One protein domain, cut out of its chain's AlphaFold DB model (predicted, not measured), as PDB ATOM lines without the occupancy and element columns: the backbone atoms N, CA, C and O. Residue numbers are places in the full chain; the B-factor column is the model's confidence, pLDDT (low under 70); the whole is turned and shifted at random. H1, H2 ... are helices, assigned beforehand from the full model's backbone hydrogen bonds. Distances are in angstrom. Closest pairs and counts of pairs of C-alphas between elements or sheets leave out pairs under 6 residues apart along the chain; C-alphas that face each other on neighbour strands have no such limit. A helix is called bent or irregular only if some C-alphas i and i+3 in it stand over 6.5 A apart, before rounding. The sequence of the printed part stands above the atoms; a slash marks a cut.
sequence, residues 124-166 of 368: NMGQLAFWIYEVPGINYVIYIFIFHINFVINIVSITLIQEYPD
ATOM      1  N   ASN A 124      29.228  90.925  34.162       50.16
ATOM      2  CA  ASN A 124      28.975  92.133  34.923       50.16
ATOM      3  C   ASN A 124      29.785  93.280  34.296       50.16
ATOM      4  O   ASN A 124      30.998  93.383  34.489       50.16
ATOM      5  N   MET A 125      29.113  94.120  33.503       53.75
ATOM      6  CA  MET A 125      29.725  95.230  32.771       53.75
ATOM      7  C   MET A 125      30.476  96.186  33.708       53.75
ATOM      8  O   MET A 125      31.443  96.809  33.281       53.75
ATOM      9  N   GLY A 126      30.098  96.247  34.992       59.47
ATOM     10  CA  GLY A 126      30.807  97.023  36.009       59.47
ATOM     11  C   GLY A 126      32.208  96.485  36.324       59.47
ATOM     12  O   GLY A 126      33.142  97.267  36.464       59.47
ATOM     13  N   GLN A 127      32.387  95.161  36.358       57.34
ATOM     14  CA  GLN A 127      33.706  94.535  36.539       57.34
ATOM     15  C   GLN A 127      34.585  94.736  35.302       57.34
ATOM     16  O   GLN A 127      35.767  95.038  35.425       57.34
ATOM     17  N   LEU A 128      34.006  94.627  34.102       61.56
ATOM     18  CA  LEU A 128      34.742  94.881  32.864       61.56
ATOM     19  C   LEU A 128      35.183  96.351  32.776       61.56
ATOM     20  O   LEU A 128      36.337  96.616  32.461       61.56
ATOM     21  N   ALA A 129      34.303  97.298  33.114       63.34
ATOM     22  CA  ALA A 129      34.631  98.722  33.141       63.34
ATOM     23  C   ALA A 129      35.755  99.041  34.142       63.34
ATOM     24  O   ALA A 129      36.660  99.802  33.815       63.34
ATOM     25  N   PHE A 130      35.746  98.411  35.320       62.94
ATOM     26  CA  PHE A 130      36.805  98.565  36.319       62.94
ATOM     27  C   PHE A 130      38.175  98.094  35.788       62.94
ATOM     28  O   PHE A 130      39.147  98.844  35.820       62.94
ATOM     29  N   TRP A 131      38.229  96.912  35.161       61.28
ATOM     30  CA  TRP A 131      39.453  96.381  34.538       61.28
ATOM     31  C   TRP A 131      39.963  97.208  33.347       61.28
ATOM     32  O   TRP A 131      41.165  97.249  33.087       61.28
ATOM     33  N   ILE A 132      39.058  97.863  32.615       65.31
ATOM     34  CA  ILE A 132      39.387  98.730  31.475       65.31
ATOM     35  C   ILE A 132      40.060 100.031  31.936       65.31
ATOM     36  O   ILE A 132      40.964 100.527  31.259       65.31
ATOM     37  N   TYR A 133      39.649 100.580  33.081       67.69
ATOM     38  CA  TYR A 133      40.165 101.860  33.574       67.69
ATOM     39  C   TYR A 133      41.499 101.747  34.319       67.69
ATOM     40  O   TYR A 133      42.295 102.683  34.262       67.69
ATOM     41  N   GLU A 134      41.768 100.629  34.991       74.81
ATOM     42  CA  GLU A 134      42.882 100.554  35.946       74.81
ATOM     43  C   GLU A 134      44.208 100.064  35.342       74.81
ATOM     44  O   GLU A 134      45.275 100.325  35.894       74.81
ATOM     45  N   VAL A 135      44.179  99.417  34.170       77.75
ATOM     46  CA  VAL A 135      45.396  98.896  33.524       77.75
ATOM     47  C   VAL A 135      45.713  99.676  32.242       77.75
ATOM     48  O   VAL A 135      45.161  99.370  31.172       77.75
ATOM     49  N   PRO A 136      46.628 100.665  32.290       65.25
ATOM     50  CA  PRO A 136      47.104 101.349  31.093       65.25
ATOM     51  C   PRO A 136      47.800 100.332  30.177       65.25
ATOM     52  O   PRO A 136      48.875  99.823  30.473       65.25
ATOM     53  N   GLY A 137      47.129  99.978  29.080       77.06
ATOM     54  CA  GLY A 137      47.568  98.957  28.119       77.06
ATOM     55  C   GLY A 137      46.444  98.016  27.684       77.06
ATOM     56  O   GLY A 137      46.360  97.669  26.505       77.06
ATOM     57  N   ILE A 138      45.506  97.691  28.583       80.94
ATOM     58  CA  ILE A 138      44.340  96.852  28.253       80.94
ATOM     59  C   ILE A 138      43.411  97.568  27.267       80.94
ATOM     60  O   ILE A 138      42.895  96.938  26.344       80.94
ATOM     61  N   ASN A 139      43.292  98.895  27.382       81.25
ATOM     62  CA  ASN A 139      42.550  99.720  26.429       81.25
ATOM     63  C   ASN A 139      42.989  99.465  24.983       81.25
ATOM     64  O   ASN A 139      42.149  99.222  24.124       81.25
ATOM     65  N   TYR A 140      44.297  99.425  24.712       80.69
ATOM     66  CA  TYR A 140      44.804  99.227  23.354       80.69
ATOM     67  C   TYR A 140      44.474  97.830  22.808       80.69
ATOM     68  O   TYR A 140      44.050  97.693  21.662       80.69
ATOM     69  N   VAL A 141      44.579  96.793  23.647       83.19
ATOM     70  CA  VAL A 141      44.212  95.416  23.276       83.19
ATOM     71  C   VAL A 141      42.713  95.305  22.988       83.19
ATOM     72  O   VAL A 141      42.317  94.679  22.005       83.19
ATOM     73  N   ILE A 142      41.878  95.957  23.796       86.50
ATOM     74  CA  ILE A 142      40.428  95.993  23.597       86.50
ATOM     75  C   ILE A 142      40.074  96.759  22.323       86.50
ATOM     76  O   ILE A 142      39.260  96.272  21.543       86.50
ATOM     77  N   TYR A 143      40.718  97.895  22.046       85.81
ATOM     78  CA  TYR A 143      40.518  98.625  20.794       85.81
ATOM     79  C   TYR A 143      40.908  97.785  19.576       85.81
ATOM     80  O   TYR A 143      40.141  97.732  18.616       85.81
ATOM     81  N   ILE A 144      42.038  97.070  19.618       86.25
ATOM     82  CA  ILE A 144      42.440  96.152  18.541       86.25
ATOM     83  C   ILE A 144      41.405  95.040  18.361       86.25
ATOM     84  O   ILE A 144      41.058  94.704  17.226       86.25
ATOM     85  N   PHE A 145      40.896  94.474  19.455       88.81
ATOM     86  CA  PHE A 145      39.907  93.403  19.411       88.81
ATOM     87  C   PHE A 145      38.564  93.884  18.842       88.81
ATOM     88  O   PHE A 145      38.018  93.259  17.932       88.81
ATOM     89  N   ILE A 146      38.067  95.034  19.306       90.38
ATOM     90  CA  ILE A 146      36.852  95.677  18.789       90.38
ATOM     91  C   ILE A 146      37.027  96.023  17.309       90.38
ATOM     92  O   ILE A 146      36.123  95.775  16.510       90.38
ATOM     93  N   PHE A 147      38.185  96.557  16.917       92.00
ATOM     94  CA  PHE A 147      38.492  96.855  15.522       92.00
ATOM     95  C   PHE A 147      38.457  95.590  14.656       92.00
ATOM     96  O   PHE A 147      37.807  95.586  13.613       92.00
ATOM     97  N   HIS A 148      39.059  94.487  15.114       89.88
ATOM     98  CA  HIS A 148      39.031  93.210  14.397       89.88
ATOM     99  C   HIS A 148      37.617  92.639  14.271       89.88
ATOM    100  O   HIS A 148      37.244  92.185  13.190       89.88
ATOM    101  N   ILE A 149      36.803  92.693  15.331       91.88
ATOM    102  CA  ILE A 149      35.404  92.250  15.268       91.88
ATOM    103  C   ILE A 149      34.634  93.070  14.232       91.88
ATOM    104  O   ILE A 149      33.970  92.498  13.368       91.88
ATOM    105  N   ASN A 150      34.750  94.398  14.275       90.56
ATOM    106  CA  ASN A 150      34.075  95.274  13.319       90.56
ATOM    107  C   ASN A 150      34.564  95.049  11.884       90.56
ATOM    108  O   ASN A 150      33.761  95.067  10.952       90.56
ATOM    109  N   PHE A 151      35.857  94.791  11.694       92.25
ATOM    110  CA  PHE A 151      36.429  94.467  10.391       92.25
ATOM    111  C   PHE A 151      35.860  93.156   9.833       92.25
ATOM    112  O   PHE A 151      35.399  93.116   8.693       92.25
ATOM    113  N   VAL A 152      35.796  92.101  10.652       90.94
ATOM    114  CA  VAL A 152      35.210  90.810  10.257       90.94
ATOM    115  C   VAL A 152      33.720  90.948   9.948       90.94
ATOM    116  O   VAL A 152      33.262  90.428   8.932       90.94
ATOM    117  N   ILE A 153      32.958  91.678  10.770       91.38
ATOM    118  CA  ILE A 153      31.532  91.936  10.519       91.38
ATOM    119  C   ILE A 153      31.343  92.675   9.192       91.38
ATOM    120  O   ILE A 153      30.456  92.306   8.421       91.38
ATOM    121  N   ASN A 154      32.179  93.674   8.897       91.06
ATOM    122  CA  ASN A 154      32.128  94.396   7.628       91.06
ATOM    123  C   ASN A 154      32.440  93.484   6.440       91.06
ATOM    124  O   ASN A 154      31.660  93.457   5.493       91.06
ATOM    125  N   ILE A 155      33.507  92.678   6.506       91.12
ATOM    126  CA  ILE A 155      33.827  91.710   5.445       91.12
ATOM    127  C   ILE A 155      32.660  90.750   5.229       91.12
ATOM    128  O   ILE A 155      32.199  90.590   4.101       91.12
ATOM    129  N   VAL A 156      32.135  90.142   6.292       90.56
ATOM    130  CA  VAL A 156      31.012  89.200   6.188       90.56
ATOM    131  C   VAL A 156      29.774  89.887   5.609       90.56
ATOM    132  O   VAL A 156      29.098  89.301   4.769       90.56
ATOM    133  N   SER A 157      29.491  91.130   6.000       87.62
ATOM    134  CA  SER A 157      28.352  91.895   5.479       87.62
ATOM    135  C   SER A 157      28.506  92.197   3.990       87.62
ATOM    136  O   SER A 157      27.575  91.955   3.226       87.62
ATOM    137  N   ILE A 158      29.687  92.644   3.556       87.81
ATOM    138  CA  ILE A 158      29.989  92.895   2.141       87.81
ATOM    139  C   ILE A 158      29.872  91.599   1.335       87.81
ATOM    140  O   ILE A 158      29.232  91.585   0.286       87.81
ATOM    141  N   THR A 159      30.428  90.498   1.847       85.12
ATOM    142  CA  THR A 159      30.395  89.197   1.165       85.12
ATOM    143  C   THR A 159      28.959  88.686   1.036       85.12
ATOM    144  O   THR A 159      28.553  88.267  -0.042       85.12
ATOM    145  N   LEU A 160      28.145  88.800   2.094       81.12
ATOM    146  CA  LEU A 160      26.733  88.400   2.069       81.12
ATOM    147  C   LEU A 160      25.897  89.239   1.094       81.12
ATOM    148  O   LEU A 160      25.009  88.700   0.434       81.12
ATOM    149  N   ILE A 161      26.172  90.540   0.982       81.88
ATOM    150  CA  ILE A 161      25.492  91.421   0.022       81.88
ATOM    151  C   ILE A 161      25.906  91.071  -1.417       81.88
ATOM    152  O   ILE A 161      25.060  91.058  -2.310       81.88
ATOM    153  N   GLN A 162      27.181  90.742  -1.643       75.94
ATOM    154  CA  GLN A 162      27.696  90.341  -2.956       75.94
ATOM    155  C   GLN A 162      27.285  88.930  -3.385       75.94
ATOM    156  O   GLN A 162      27.227  88.661  -4.582       75.94
ATOM    157  N   GLU A 163      27.008  88.028  -2.443       74.62
ATOM    158  CA  GLU A 163      26.582  86.654  -2.733       74.62
ATOM    159  C   GLU A 163      25.085  86.575  -3.087       74.62
ATOM    160  O   GLU A 163      24.668  85.695  -3.841       74.62
ATOM    161  N   TYR A 164      24.281  87.544  -2.627       77.19
ATOM    162  CA  TYR A 164      22.846  87.640  -2.925       77.19
ATOM    163  C   TYR A 164      22.429  88.994  -3.539       77.19
ATOM    164  O   TYR A 164      21.467  89.607  -3.066       77.19
ATOM    165  N   PRO A 165      23.068  89.454  -4.634       69.12
ATOM    166  CA  PRO A 165      22.746  90.741  -5.252       69.12
ATOM    167  C   PRO A 165      21.341  90.731  -5.877       69.12
ATOM    168  O   PRO A 165      20.689  91.766  -5.988       69.12
ATOM    169  N   ASP A 166      20.843  89.539  -6.223       70.12
ATOM    170  CA  ASP A 166      19.553  89.306  -6.875       70.12
ATOM    171  C   ASP A 166      18.420  88.935  -5.908       70.12
ATOM    172  O   ASP A 166      17.322  88.570  -6.346       70.12
TER     173      ASP A 166
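AT A GLANCE: This is residues 124 to 166 of the 368 residues of an uncharacterized protein of Heterorhabditis bacteriophora (UniProt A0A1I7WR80). A short helix, H1, and a much longer one, H2, meet at a tight turn and make a bent L or open V, with H2 as the long arm and H1 as the short one. The two helices come together only at this corner, and beyond it both arms stand free, H1 with residues 125 to 130 and H2 with residues 143 to 163. The printed part has 43 residues with two named helices, H1 then H2, and no named strand; its class is all helix. It is extended, with a radius of gyration of the C-alphas of 15.9 A, and the C-alphas span 50 by 21 by 6 A, the long arm H2 making most of the length.

HOW THE PARTS SIT: H1, residues 125 to 134, and H2, residues 138 to 163, touch only at the corner by their tight link of 3 residues. Their closest C-alphas are those of Ile 132 and Asn 139, 6.0 A apart. H2 touches H1 with residues 138 to 139 alone. The two run opposite ways at a steep tilt of 55 degrees, and their centres are 22.5 A apart. In H1 and H2 every O i to N i+4 pair is within hydrogen-bond range.

IN THESE COORDINATES: H1 begins at C-alpha 125 at (29.725, 95.230, 32.771) and ends at C-alpha 134 at (42.882, 100.554, 35.946), 14.5 A from first to last C-alpha. H2 begins at C-alpha 138 at (44.340, 96.852, 28.253) and ends at C-alpha 163 at (26.582, 86.654, -2.733), a length of 37.1 A. Neither helix is bent.

THE WHOLE: The two C-alphas farthest apart are those of Glu 134 and Asp 166, at 50.0 A. The printed part has no cut. The mean pLDDT of the printed part is 78.2; the model's confidence is under 70 at residues 124 to 133, residue 136 and residue 165.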